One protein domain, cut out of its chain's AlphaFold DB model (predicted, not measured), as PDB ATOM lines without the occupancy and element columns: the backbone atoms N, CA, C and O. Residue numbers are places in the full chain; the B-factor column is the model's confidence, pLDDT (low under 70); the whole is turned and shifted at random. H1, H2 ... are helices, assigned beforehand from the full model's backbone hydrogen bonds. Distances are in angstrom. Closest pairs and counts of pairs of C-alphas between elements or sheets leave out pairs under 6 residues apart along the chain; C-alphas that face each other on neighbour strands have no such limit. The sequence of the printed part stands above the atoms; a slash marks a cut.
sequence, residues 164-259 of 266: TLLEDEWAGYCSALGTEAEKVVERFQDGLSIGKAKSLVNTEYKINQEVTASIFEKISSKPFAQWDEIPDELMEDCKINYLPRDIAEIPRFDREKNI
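What this domain is: This is residues 164 to 259 of the 266 residues of an uncharacterized protein of Acinetobacter baumannii (UniProt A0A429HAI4). Long H1 is the spine of a three-helix bundle: H4 runs back beside it and H3 slants, while short H2 sits outside near H3 and residues 242 to 259, with no named element, loop past H1. The 96 printed residues include four named helices, H1 to H4 in order, and no named strand: all helix, compact, radius of gyration of the C-alphas 13.4 A, spans 40 by 25 by 24 A.

Where its parts are: Find C-alpha 165 at (-15.385, -49.844, -0.311); H1, residues 165 to 189, runs 36.3 A. H2 is residues 194 to 200, 9.9 A; H3, 206 to 221, 22.7 A. H4, 224 to 241, runs 25.6 A to (-25.433, -43.925, -14.312), with a kink of 36 degrees near residue 231.

How they stand to each other: H1 touches H4, closest C-alphas Gly 178 and Pro 231, 4.9 A, at a shallow 16 degrees, opposite ways. H3 and H4 form a helical hairpin, closest C-alphas Ile 219 and Trp 227, 6.7 A. Every O i to N i+4 pair is within hydrogen-bond range in H3, 20 of 21 in H1, 2 of 3 in H2, 9 of 14 in H4.

The domain as a whole: The printed part has no cut; residues 240 to 242 are under pLDDT 70.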
ATOM      1  N   THR A 164     -17.788 -45.678   0.478       78.00
ATOM      2  CA  THR A 164     -17.809 -47.100   0.831       78.00
ATOM      3  C   THR A 164     -16.757 -47.838   0.004       78.00
ATOM      4  O   THR A 164     -16.408 -47.399  -1.091       78.00
ATOM      5  N   LEU A 165     -16.294 -49.001   0.476       81.31
ATOM      6  CA  LEU A 165     -15.385 -49.844  -0.311       81.31
ATOM      7  C   LEU A 165     -15.948 -50.127  -1.716       81.31
ATOM      8  O   LEU A 165     -15.209 -50.125  -2.688       81.31
ATOM      9  N   LEU A 166     -17.265 -50.318  -1.830       82.94
ATOM     10  CA  LEU A 166     -17.942 -50.509  -3.113       82.94
ATOM     11  C   LEU A 166     -17.773 -49.305  -4.049       82.94
ATOM     12  O   LEU A 166     -17.458 -49.480  -5.219       82.94
ATOM     13  N   GLU A 167     -18.008 -48.095  -3.543       80.75
ATOM     14  CA  GLU A 167     -17.914 -46.860  -4.328       80.75
ATOM     15  C   GLU A 167     -16.471 -46.548  -4.727       80.75
ATOM     16  O   GLU A 167     -16.234 -46.115  -5.852       80.75
ATOM     17  N   ASP A 168     -15.517 -46.809  -3.833       82.19
ATOM     18  CA  ASP A 168     -14.090 -46.645  -4.101       82.19
ATOM     19  C   ASP A 168     -13.596 -47.634  -5.172       82.19
ATOM     20  O   ASP A 168     -12.974 -47.235  -6.159       82.19
ATOM     21  N   GLU A 169     -13.946 -48.919  -5.045       87.19
ATOM     22  CA  GLU A 169     -13.624 -49.915  -6.073       87.19
ATOM     23  C   GLU A 169     -14.305 -49.602  -7.408       87.19
ATOM     24  O   GLU A 169     -13.706 -49.775  -8.470       87.19
ATOM     25  N   TRP A 170     -15.541 -49.097  -7.379       87.69
ATOM     26  CA  TRP A 170     -16.250 -48.716  -8.596       87.69
ATOM     27  C   TRP A 170     -15.601 -47.517  -9.290       87.69
ATOM     28  O   TRP A 170     -15.425 -47.532 -10.509       87.69
ATOM     29  N   ALA A 171     -15.191 -46.500  -8.528       83.62
ATOM     30  CA  ALA A 171     -14.485 -45.345  -9.067       83.62
ATOM     31  C   ALA A 171     -13.154 -45.751  -9.719       83.62
ATOM     32  O   ALA A 171     -12.857 -45.306 -10.833       83.62
ATOM     33  N   GLY A 172     -12.395 -46.639  -9.066       87.56
ATOM     34  CA  GLY A 172     -11.173 -47.216  -9.630       87.56
ATOM     35  C   GLY A 172     -11.440 -47.983 -10.928       87.56
ATOM     36  O   GLY A 172     -10.756 -47.764 -11.929       87.56
ATOM     37  N   TYR A 173     -12.487 -48.810 -10.953       92.38
ATOM     38  CA  TYR A 173     -12.903 -49.520 -12.160       92.38
ATOM     39  C   TYR A 173     -13.290 -48.560 -13.300       92.38
ATOM     40  O   TYR A 173     -12.824 -48.750 -14.423       92.38
ATOM     41  N   CYS A 174     -14.085 -47.514 -13.041       89.56
ATOM     42  CA  CYS A 174     -14.464 -46.535 -14.067       89.56
ATOM     43  C   CYS A 174     -13.254 -45.764 -14.620       89.56
ATOM     44  O   CYS A 174     -13.227 -45.443 -15.807       89.56
ATOM     45  N   SER A 175     -12.240 -45.484 -13.794       87.69
ATOM     46  CA  SER A 175     -10.995 -44.872 -14.275       87.69
ATOM     47  C   SER A 175     -10.218 -45.822 -15.192       87.69
ATOM     48  O   SER A 175      -9.839 -45.444 -16.304       87.69
ATOM     49  N   ALA A 176     -10.071 -47.085 -14.781       92.06
ATOM     50  CA  ALA A 176      -9.420 -48.111 -15.589       92.06
ATOM     51  C   ALA A 176     -10.178 -48.381 -16.901       92.06
ATOM     52  O   ALA A 176      -9.570 -48.673 -17.932       92.06
ATOM     53  N   LEU A 177     -11.507 -48.259 -16.877       92.50
ATOM     54  CA  LEU A 177     -12.362 -48.329 -18.056       92.50
ATOM     55  C   LEU A 177     -12.048 -47.200 -19.046       92.50
ATOM     56  O   LEU A 177     -11.911 -47.490 -20.231       92.50
ATOM     57  N   GLY A 178     -11.900 -45.957 -18.575       91.62
ATOM     58  CA  GLY A 178     -11.518 -44.816 -19.416       91.62
ATOM     59  C   GLY A 178     -10.183 -45.055 -20.130       91.62
ATOM     60  O   GLY A 178     -10.108 -44.958 -21.353       91.62
ATOM     61  N   THR A 179      -9.167 -45.513 -19.392       91.38
ATOM     62  CA  THR A 179      -7.849 -45.864 -19.964       91.38
ATOM     63  C   THR A 179      -7.933 -46.986 -21.007       91.38
ATOM     64  O   THR A 179      -7.209 -46.992 -22.003       91.38
ATOM     65  N   GLU A 180      -8.796 -47.983 -20.806       93.50
ATOM     66  CA  GLU A 180      -8.987 -49.038 -21.808       93.50
ATOM     67  C   GLU A 180      -9.830 -48.578 -23.002       93.50
ATOM     68  O   GLU A 180      -9.582 -49.032 -24.118       93.50
ATOM     69  N   ALA A 181     -10.792 -47.676 -22.801       93.88
ATOM     70  CA  ALA A 181     -11.577 -47.084 -23.878       93.88
ATOM     71  C   ALA A 181     -10.699 -46.240 -24.812       93.88
ATOM     72  O   ALA A 181     -10.842 -46.365 -26.026       93.88
ATOM     73  N   GLU A 182      -9.751 -45.473 -24.268       94.94
ATOM     74  CA  GLU A 182      -8.744 -44.726 -25.035       94.94
ATOM     75  C   GLU A 182      -7.985 -45.651 -25.997       94.94
ATOM     76  O   GLU A 182      -8.031 -45.465 -27.211       94.94
ATOM     77  N   LYS A 183      -7.430 -46.759 -25.489       93.81
ATOM     78  CA  LYS A 183      -6.736 -47.765 -26.319       93.81
ATOM     79  C   LYS A 183      -7.635 -48.377 -27.389       93.81
ATOM     80  O   LYS A 183      -7.176 -48.734 -28.474       93.81
ATOM     81  N   VAL A 184      -8.918 -48.582 -27.087       94.94
ATOM     82  CA  VAL A 184      -9.875 -49.072 -28.085       94.94
ATOM     83  C   VAL A 184     -10.061 -48.027 -29.184       94.94
ATOM     84  O   VAL A 184      -9.972 -48.392 -30.356       94.94
ATOM     85  N   VAL A 185     -10.283 -46.761 -28.824       96.12
ATOM     86  CA  VAL A 185     -10.436 -45.646 -29.770       96.12
ATOM     87  C   VAL A 185      -9.197 -45.512 -30.658       96.12
ATOM     88  O   VAL A 185      -9.355 -45.493 -31.879       96.12
ATOM     89  N   GLU A 186      -7.990 -45.557 -30.090       96.00
ATOM     90  CA  GLU A 186      -6.725 -45.549 -30.843       96.00
ATOM     91  C   GLU A 186      -6.687 -46.660 -31.904       96.00
ATOM     92  O   GLU A 186      -6.401 -46.413 -33.075       96.00
ATOM     93  N   ARG A 187      -7.090 -47.893 -31.556       95.50
ATOM     94  CA  ARG A 187      -7.146 -48.999 -32.532       95.50
ATOM     95  C   ARG A 187      -8.102 -48.707 -33.690       95.50
ATOM     96  O   ARG A 187      -7.841 -49.141 -34.813       95.50
ATOM     97  N   PHE A 188      -9.225 -48.035 -33.436       96.50
ATOM     98  CA  PHE A 188     -10.148 -47.612 -34.494       96.50
ATOM     99  C   PHE A 188      -9.567 -46.480 -35.339       96.50
ATOM    100  O   PHE A 188      -9.730 -46.511 -36.561       96.50
ATOM    101  N   GLN A 189      -8.858 -45.532 -34.721       96.06
ATOM    102  CA  GLN A 189      -8.121 -44.492 -35.441       96.06
ATOM    103  C   GLN A 189      -7.055 -45.107 -36.367       96.06
ATOM    104  O   GLN A 189      -6.919 -44.677 -37.513       96.06
ATOM    105  N   ASP A 190      -6.433 -46.209 -35.942       96.25
ATOM    106  CA  ASP A 190      -5.483 -47.017 -36.721       96.25
ATOM    107  C   ASP A 190      -6.140 -47.964 -37.752       96.25
ATOM    108  O   ASP A 190      -5.474 -48.788 -38.391       96.25
ATOM    109  N   GLY A 191      -7.457 -47.869 -37.952       95.31
ATOM    110  CA  GLY A 191      -8.174 -48.592 -39.006       95.31
ATOM    111  C   GLY A 191      -8.783 -49.935 -38.592       95.31
ATOM    112  O   GLY A 191      -9.149 -50.738 -39.460       95.31
ATOM    113  N   LEU A 192      -8.937 -50.216 -37.293       95.94
ATOM    114  CA  LEU A 192      -9.776 -51.327 -36.838       95.94
ATOM    115  C   LEU A 192     -11.229 -51.100 -37.283       95.94
ATOM    116  O   LEU A 192     -11.834 -50.075 -37.000       95.94
ATOM    117  N   SER A 193     -11.827 -52.080 -37.964       95.06
ATOM    118  CA  SER A 193     -13.246 -52.019 -38.329       95.06
ATOM    119  C   SER A 193     -14.138 -52.571 -37.217       95.06
ATOM    120  O   SER A 193     -13.750 -53.498 -36.504       95.06
ATOM    121  N   ILE A 194     -15.382 -52.090 -37.132       94.06
ATOM    122  CA  ILE A 194     -16.378 -52.563 -36.147       94.06
ATOM    123  C   ILE A 194     -16.586 -54.080 -36.241       94.06
ATOM    124  O   ILE A 194     -16.678 -54.762 -35.223       94.06
ATOM    125  N   GLY A 195     -16.649 -54.631 -37.459       93.25
ATOM    126  CA  GLY A 195     -16.821 -56.071 -37.663       93.25
ATOM    127  C   GLY A 195     -15.672 -56.887 -37.064       93.25
ATOM    128  O   GLY A 195     -15.917 -57.884 -36.390       93.25
ATOM    129  N   LYS A 196     -14.427 -56.426 -37.250       94.12
ATOM    130  CA  LYS A 196     -13.243 -57.060 -36.654       94.12
ATOM    131  C   LYS A 196     -13.200 -56.842 -35.140       94.12
ATOM    132  O   LYS A 196     -12.959 -57.800 -34.413       94.12
ATOM    133  N   ALA A 197     -13.503 -55.636 -34.661       93.50
ATOM    134  CA  ALA A 197     -13.556 -55.320 -33.234       93.50
ATOM    135  C   ALA A 197     -14.527 -56.238 -32.478       93.50
ATOM    136  O   ALA A 197     -14.143 -56.825 -31.474       93.50
ATOM    137  N   LYS A 198     -15.736 -56.469 -33.011       92.25
ATOM    138  CA  LYS A 198     -16.723 -57.393 -32.420       92.25
ATOM    139  C   LYS A 198     -16.185 -58.813 -32.220       92.25
ATOM    140  O   LYS A 198     -16.561 -59.460 -31.253       92.25
ATOM    141  N   SER A 199     -15.311 -59.290 -33.109       91.19
ATOM    142  CA  SER A 199     -14.688 -60.618 -32.981       91.19
ATOM    143  C   SER A 199     -13.534 -60.685 -31.971       91.19
ATOM    144  O   SER A 199     -13.112 -61.780 -31.620       91.19
ATOM    145  N   LEU A 200     -13.028 -59.532 -31.518       91.25
ATOM    146  CA  LEU A 200     -11.901 -59.397 -30.584       91.25
ATOM    147  C   LEU A 200     -12.343 -59.061 -29.150       91.25
ATOM    148  O   LEU A 200     -11.510 -58.973 -28.249       91.25
ATOM    149  N   VAL A 201     -13.644 -58.856 -28.924       90.44
ATOM    150  CA  VAL A 201     -14.178 -58.622 -27.580       90.44
ATOM    151  C   VAL A 201     -13.999 -59.888 -26.751       90.44
ATOM    152  O   VAL A 201     -14.575 -60.927 -27.073       90.44
ATOM    153  N   ASN A 202     -13.214 -59.801 -25.678       84.56
ATOM    154  CA  ASN A 202     -12.903 -60.939 -24.820       84.56
ATOM    155  C   ASN A 202     -13.113 -60.589 -23.343       84.56
ATOM    156  O   ASN A 202     -12.171 -60.304 -22.606       84.56
ATOM    157  N   THR A 203     -14.374 -60.618 -22.914       85.38
ATOM    158  CA  THR A 203     -14.750 -60.374 -21.520       85.38
ATOM    159  C   THR A 203     -15.952 -61.218 -21.105       85.38
ATOM    160  O   THR A 203     -16.934 -61.347 -21.843       85.38
ATOM    161  N   GLU A 204     -15.877 -61.783 -19.900       86.62
ATOM    162  CA  GLU A 204     -16.968 -62.525 -19.255       86.62
ATOM    163  C   GLU A 204     -17.962 -61.609 -18.520       86.62
ATOM    164  O   GLU A 204     -19.051 -62.039 -18.141       86.62
ATOM    165  N   TYR A 205     -17.611 -60.335 -18.337       87.00
ATOM    166  CA  TYR A 205     -18.404 -59.388 -17.563       87.00
ATOM    167  C   TYR A 205     -19.413 -58.659 -18.448       87.00
ATOM    168  O   TYR A 205     -19.040 -57.941 -19.377       87.00
ATOM    169  N   LYS A 206     -20.705 -58.786 -18.115       86.00
ATOM    170  CA  LYS A 206     -21.808 -58.134 -18.843       86.00
ATOM    171  C   LYS A 206     -21.634 -56.613 -18.939       86.00
ATOM    172  O   LYS A 206     -21.857 -56.049 -20.003       86.00
ATOM    173  N   ILE A 207     -21.187 -55.970 -17.857       84.25
ATOM    174  CA  ILE A 207     -20.939 -54.519 -17.806       84.25
ATOM    175  C   ILE A 207     -19.926 -54.112 -18.888       84.25
ATOM    176  O   ILE A 207     -20.192 -53.211 -19.676       84.25
ATOM    177  N   ASN A 208     -18.802 -54.826 -19.003       90.44
ATOM    178  CA  ASN A 208     -17.792 -54.550 -20.029       90.44
ATOM    179  C   ASN A 208     -18.353 -54.729 -21.448       90.44
ATOM    180  O   ASN A 208     -17.970 -53.988 -22.350       90.44
ATOM    181  N   GLN A 209     -19.253 -55.695 -21.665       88.56
ATOM    182  CA  GLN A 209     -19.902 -55.902 -22.967       88.56
ATOM    183  C   GLN A 209     -20.811 -54.723 -23.334       88.56
ATOM    184  O   GLN A 209     -20.762 -54.249 -24.469       88.56
ATOM    185  N   GLU A 210     -21.604 -54.234 -22.377       88.06
ATOM    186  CA  GLU A 210     -22.469 -53.060 -22.551       88.06
ATOM    187  C   GLU A 210     -21.640 -51.802 -22.844       88.06
ATOM    188  O   GLU A 210     -21.927 -51.089 -23.808       88.06
ATOM    189  N   VAL A 211     -20.550 -51.580 -22.101       88.25
ATOM    190  CA  VAL A 211     -19.636 -50.460 -22.369       88.25
ATOM    191  C   VAL A 211     -18.986 -50.587 -23.746       88.25
ATOM    192  O   VAL A 211     -18.946 -49.621 -24.503       88.25
ATOM    193  N   THR A 212     -18.507 -51.776 -24.110       91.56
ATOM    194  CA  THR A 212     -17.875 -51.997 -25.420       91.56
ATOM    195  C   THR A 212     -18.848 -51.713 -26.565       91.56
ATOM    196  O   THR A 212     -18.471 -51.107 -27.568       91.56
ATOM    197  N   ALA A 213     -20.117 -52.100 -26.410       91.50
ATOM    198  CA  ALA A 213     -21.161 -51.755 -27.366       91.50
ATOM    199  C   ALA A 213     -21.364 -50.232 -27.472       91.50
ATOM    200  O   ALA A 213     -21.451 -49.723 -28.590       91.50
ATOM    201  N   SER A 214     -21.356 -49.517 -26.341       91.44
ATOM    202  CA  SER A 214     -21.440 -48.049 -26.301       91.44
ATOM    203  C   SER A 214     -20.257 -47.375 -27.009       91.44
ATOM    204  O   SER A 214     -20.460 -46.466 -27.815       91.44
ATOM    205  N   ILE A 215     -19.026 -47.878 -26.819       94.56
ATOM    206  CA  ILE A 215     -17.844 -47.404 -27.564       94.56
ATOM    207  C   ILE A 215     -18.084 -47.541 -29.073       94.56
ATOM    208  O   ILE A 215     -17.912 -46.581 -29.824       94.56
ATOM    209  N   PHE A 216     -18.511 -48.721 -29.535       95.44
ATOM    210  CA  PHE A 216     -18.739 -48.964 -30.963       95.44
ATOM    211  C   PHE A 216     -19.839 -48.070 -31.540       95.44
ATOM    212  O   PHE A 216     -19.723 -47.604 -32.676       95.44
ATOM    213  N   GLU A 217     -20.902 -47.832 -30.779       94.75
ATOM    214  CA  GLU A 217     -21.988 -46.936 -31.167       94.75
ATOM    215  C   GLU A 217     -21.506 -45.486 -31.296       94.75
ATOM    216  O   GLU A 217     -21.745 -44.855 -32.332       94.75
ATOM    217  N   LYS A 218     -20.762 -44.974 -30.306       95.12
ATOM    218  CA  LYS A 218     -20.182 -43.621 -30.337       95.12
ATOM    219  C   LYS A 218     -19.225 -43.450 -31.519       95.12
ATOM    220  O   LYS A 218     -19.369 -42.495 -32.273       95.12
ATOM    221  N   ILE A 219     -18.340 -44.418 -31.769       96.06
ATOM    222  CA  ILE A 219     -17.437 -44.421 -32.936       96.06
ATOM    223  C   ILE A 219     -18.214 -44.394 -34.261       96.06
ATOM    224  O   ILE A 219     -17.818 -43.722 -35.209       96.06
ATOM    225  N   SER A 220     -19.344 -45.103 -34.336       94.12
ATOM    226  CA  SER A 220     -20.173 -45.157 -35.549       94.12
ATOM    227  C   SER A 220     -20.959 -43.872 -35.813       94.12
ATOM    228  O   SER A 220     -21.391 -43.644 -36.943       94.12
ATOM    229  N   SER A 221     -21.211 -43.076 -34.773       94.56
ATOM    230  CA  SER A 221     -22.141 -41.942 -34.809       94.56
ATOM    231  C   SER A 221     -21.460 -40.578 -34.682       94.56
ATOM    232  O   SER A 221     -22.019 -39.588 -35.157       94.56
ATOM    233  N   LYS A 222     -20.257 -40.508 -34.101       95.00
ATOM    234  CA  LYS A 222     -19.472 -39.277 -33.955       95.00
ATOM    235  C   LYS A 222     -18.485 -39.079 -35.115       95.00
ATOM    236  O   LYS A 222     -17.892 -40.048 -35.596       95.00
ATOM    237  N   PRO A 223     -18.247 -37.828 -35.552       95.75
ATOM    238  CA  PRO A 223     -17.177 -37.521 -36.492       95.75
ATOM    239  C   PRO A 223     -15.807 -37.811 -35.867       95.75
ATOM    240  O   PRO A 223     -15.615 -37.617 -34.671       95.75
ATOM    241  N   PHE A 224     -14.838 -38.204 -36.698       95.31
ATOM    242  CA  PHE A 224     -13.483 -38.583 -36.270       95.31
ATOM    243  C   PHE A 224     -12.810 -37.556 -35.341       95.31
ATOM    244  O   PHE A 224     -12.172 -37.928 -34.368       95.31
ATOM    245  N   ALA A 225     -13.004 -36.259 -35.605       95.12
ATOM    246  CA  ALA A 225     -12.428 -35.172 -34.809       95.12
ATOM    247  C   ALA A 225     -12.937 -35.095 -33.354       95.12
ATOM    248  O   ALA A 225     -12.384 -34.331 -32.577       95.12
ATOM    249  N   GLN A 226     -13.993 -35.836 -33.004       93.81
ATOM    250  CA  GLN A 226     -14.578 -35.894 -31.656       93.81
ATOM    251  C   GLN A 226     -14.321 -37.240 -30.965       93.81
ATOM    252  O   GLN A 226     -14.925 -37.534 -29.936       93.81
ATOM    253  N   TRP A 227     -13.506 -38.119 -31.552       95.56
ATOM    254  CA  TRP A 227     -13.306 -39.454 -30.986       95.56
ATOM    255  C   TRP A 227     -12.491 -39.438 -29.694       95.56
ATOM    256  O   TRP A 227     -12.743 -40.273 -28.830       95.56
ATOM    257  N   ASP A 228     -11.606 -38.457 -29.526       93.31
ATOM    258  CA  ASP A 228     -10.794 -38.304 -28.312       93.31
ATOM    259  C   ASP A 228     -11.647 -37.952 -27.074       93.31
ATOM    260  O   ASP A 228     -11.218 -38.178 -25.953       93.31
ATOM    261  N   GLU A 229     -12.885 -37.473 -27.261       91.12
ATOM    262  CA  GLU A 229     -13.838 -37.180 -26.173       91.12
ATOM    263  C   GLU A 229     -14.572 -38.443 -25.670       91.12
ATOM    264  O   GLU A 229     -15.186 -38.442 -24.604       91.12
ATOM    265  N   ILE A 230     -14.553 -39.540 -26.441       92.81
ATOM    266  CA  ILE A 230     -15.329 -40.757 -26.142       92.81
ATOM    267  C   ILE A 230     -14.931 -41.407 -24.803       92.81
ATOM    268  O   ILE A 230     -15.843 -41.811 -24.073       92.81
ATOM    269  N   PRO A 231     -13.634 -41.560 -24.458       91.56
ATOM    270  CA  PRO A 231     -13.232 -42.167 -23.190       91.56
ATOM    271  C   PRO A 231     -13.744 -41.399 -21.966       91.56
ATOM    272  O   PRO A 231     -14.263 -42.025 -21.037       91.56
ATOM    273  N   ASP A 232     -13.666 -40.067 -21.995       82.88
ATOM    274  CA  ASP A 232     -14.104 -39.208 -20.892       82.88
ATOM    275  C   ASP A 232     -15.621 -39.282 -20.698       82.88
ATOM    276  O   ASP A 232     -16.081 -39.552 -19.586       82.88
ATOM    277  N   GLU A 233     -16.401 -39.182 -21.782       84.06
ATOM    278  CA  GLU A 233     -17.861 -39.347 -21.726       84.06
ATOM    279  C   GLU A 233     -18.267 -40.692 -21.101       84.06
ATOM    280  O   GLU A 233     -19.205 -40.767 -20.310       84.06
ATOM    281  N   LEU A 234     -17.563 -41.777 -21.443       85.75
ATOM    282  CA  LEU A 234     -17.859 -43.110 -20.910       85.75
ATOM    283  C   LEU A 234     -17.464 -43.263 -19.444       85.75
ATOM    284  O   LEU A 234     -18.164 -43.943 -18.689       85.75
ATOM    285  N   MET A 235     -16.345 -42.665 -19.038       81.81
ATOM    286  CA  MET A 235     -15.933 -42.643 -17.639       81.81
ATOM    287  C   MET A 235     -16.951 -41.871 -16.792       81.81
ATOM    288  O   MET A 235     -17.315 -42.336 -15.708       81.81
ATOM    289  N   GLU A 236     -17.429 -40.722 -17.273       73.62
ATOM    290  CA  GLU A 236     -18.489 -39.952 -16.616       73.62
ATOM    291  C   GLU A 236     -19.791 -40.755 -16.532       73.62
ATOM    292  O   GLU A 236     -20.349 -40.912 -15.442       73.62
ATOM    293  N   ASP A 237     -20.222 -41.362 -17.641       75.06
ATOM    294  CA  ASP A 237     -21.409 -42.219 -17.676       75.06
ATOM    295  C   ASP A 237     -21.299 -43.390 -16.683       75.06
ATOM    296  O   ASP A 237     -22.270 -43.712 -15.994       75.06
ATOM    297  N   CYS A 238     -20.118 -44.007 -16.569       82.56
ATOM    298  CA  CYS A 238     -19.837 -45.090 -15.623       82.56
ATOM    299  C   CYS A 238     -20.004 -44.637 -14.165       82.56
ATOM    300  O   CYS A 238     -20.622 -45.336 -13.358       82.56
ATOM    301  N   LYS A 239     -19.496 -43.446 -13.828       72.44
ATOM    302  CA  LYS A 239     -19.589 -42.883 -12.475       72.44
ATOM    303  C   LYS A 239     -21.018 -42.472 -12.114       72.44
ATOM    304  O   LYS A 239     -21.420 -42.626 -10.963       72.44
ATOM    305  N   ILE A 240     -21.771 -41.942 -13.077       65.31
ATOM    306  CA  ILE A 240     -23.076 -41.320 -12.821       65.31
ATOM    307  C   ILE A 240     -24.217 -42.336 -12.910       65.31
ATOM    308  O   ILE A 240     -25.099 -42.346 -12.054       65.31
ATOM    309  N   ASN A 241     -24.225 -43.190 -13.934       61.44
ATOM    310  CA  ASN A 241     -25.433 -43.925 -14.312       61.44
ATOM    311  C   ASN A 241     -25.519 -45.340 -13.732       61.44
ATOM    312  O   ASN A 241     -26.585 -45.961 -13.804       61.44
ATOM    313  N   TYR A 242     -24.430 -45.879 -13.177       66.94
ATOM    314  CA  TYR A 242     -24.388 -47.282 -12.780       66.94
ATOM    315  C   TYR A 242     -23.497 -47.501 -11.561       66.94
ATOM    316  O   TYR A 242     -22.294 -47.595 -11.703       66.94
ATOM    317  N   LEU A 243     -24.073 -47.641 -10.367       75.50
ATOM    318  CA  LEU A 243     -23.365 -48.232  -9.227       75.50
ATOM    319  C   LEU A 243     -23.853 -49.683  -9.065       75.50
ATOM    320  O   LEU A 243     -25.064 -49.880  -8.891       75.50
ATOM    321  N   PRO A 244     -22.969 -50.698  -9.136       78.19
ATOM    322  CA  PRO A 244     -23.348 -52.089  -8.912       78.19
ATOM    323  C   PRO A 244     -23.932 -52.297  -7.516       78.19
ATOM    324  O   PRO A 244     -23.686 -51.513  -6.599       78.19
ATOM    325  N   ARG A 245     -24.720 -53.359  -7.331       77.56
ATOM    326  CA  ARG A 245     -25.346 -53.623  -6.021       77.56
ATOM    327  C   ARG A 245     -24.387 -54.264  -5.031       77.56
ATOM    328  O   ARG A 245     -24.604 -54.160  -3.827       77.56
ATOM    329  N   ASP A 246     -23.378 -54.949  -5.551       82.25
ATOM    330  CA  ASP A 246     -22.402 -55.710  -4.787       82.25
ATOM    331  C   ASP A 246     -21.010 -55.525  -5.400       82.25
ATOM    332  O   ASP A 246     -20.853 -55.403  -6.615       82.25
ATOM    333  N   ILE A 247     -19.988 -55.538  -4.550       86.50
ATOM    334  CA  ILE A 247     -18.586 -55.415  -4.948       86.50
ATOM    335  C   ILE A 247     -18.151 -56.570  -5.857       86.50
ATOM    336  O   ILE A 247     -17.303 -56.390  -6.725       86.50
ATOM    337  N   ALA A 248     -18.771 -57.744  -5.715       87.31
ATOM    338  CA  ALA A 248     -18.518 -58.904  -6.562       87.31
ATOM    339  C   ALA A 248     -18.993 -58.716  -8.015       87.31
ATOM    340  O   ALA A 248     -18.554 -59.457  -8.898       87.31
ATOM    341  N   GLU A 249     -19.878 -57.748  -8.272       86.00
ATOM    342  CA  GLU A 249     -20.320 -57.389  -9.623       86.00
ATOM    343  C   GLU A 249     -19.305 -56.482 -10.338       86.00
ATOM    344  O   GLU A 249     -19.363 -56.366 -11.564       86.00
ATOM    345  N   ILE A 250     -18.364 -55.873  -9.602       89.44
ATOM    346  CA  ILE A 250     -17.317 -55.021 -10.172       89.44
ATOM    347  C   ILE A 250     -16.313 -55.899 -10.936       89.44
ATOM    348  O   ILE A 250     -15.703 -56.803 -10.352       89.44
ATOM    349  N   PRO A 251     -16.105 -55.658 -12.244       91.62
ATOM    350  CA  PRO A 251     -15.087 -56.365 -13.007       91.62
ATOM    351  C   PRO A 251     -13.688 -56.109 -12.445       91.62
ATOM    352  O   PRO A 251     -13.366 -55.018 -11.981       91.62
ATOM    353  N   ARG A 252     -12.813 -57.113 -12.523       90.62
ATOM    354  CA  ARG A 252     -11.459 -56.997 -11.967       90.62
ATOM    355  C   ARG A 252     -10.598 -56.009 -12.759       90.62
ATOM    356  O   ARG A 252     -10.515 -56.082 -13.989       90.62
ATOM    357  N   PHE A 253      -9.866 -55.171 -12.035       94.38
ATOM    358  CA  PHE A 253      -8.916 -54.205 -12.577       94.38
ATOM    359  C   PHE A 253      -7.647 -54.150 -11.713       94.38
ATOM    360  O   PHE A 253      -7.640 -54.596 -10.566       94.38
ATOM    361  N   ASP A 254      -6.555 -53.666 -12.295       91.56
ATOM    362  CA  ASP A 254      -5.302 -53.375 -11.598       91.56
ATOM    363  C   ASP A 254      -5.284 -51.875 -11.292       91.56
ATOM    364  O   ASP A 254      -5.175 -51.055 -12.207       91.56
ATOM    365  N   ARG A 255      -5.446 -51.532 -10.010       86.62
ATOM    366  CA  ARG A 255      -5.538 -50.144  -9.544       86.62
ATOM    367  C   ARG A 255      -4.228 -49.384  -9.741       86.62
ATOM    368  O   ARG A 255      -4.259 -48.233 -10.152       86.62
ATOM    369  N   GLU A 256      -3.085 -50.025  -9.496       87.19
ATOM    370  CA  GLU A 256      -1.771 -49.376  -9.614       87.19
ATOM    371  C   GLU A 256      -1.450 -49.018 -11.064       87.19
ATOM    372  O   GLU A 256      -0.849 -47.984 -11.344       87.19
ATOM    373  N   LYS A 257      -1.862 -49.879 -11.998       88.38
ATOM    374  CA  LYS A 257      -1.645 -49.662 -13.431       88.38
ATOM    375  C   LYS A 257      -2.803 -48.950 -14.124       88.38
ATOM    376  O   LYS A 257      -2.678 -48.666 -15.311       88.38
ATOM    377  N   ASN A 258      -3.907 -48.709 -13.419       89.50
ATOM    378  CA  ASN A 258      -5.160 -48.175 -13.949       89.50
ATOM    379  C   ASN A 258      -5.648 -48.894 -15.223       89.50
ATOM    380  O   ASN A 258      -5.925 -48.274 -16.246       89.50
ATOM    381  N   ILE A 259      -5.704 -50.230 -15.196       90.25
ATOM    382  CA  ILE A 259      -6.116 -51.036 -16.359       90.25
ATOM    383  C   ILE A 259      -7.118 -52.123 -15.993       90.25
ATOM    384  O   ILE A 259      -7.032 -52.745 -14.935       90.25
TER     385      ILE A 259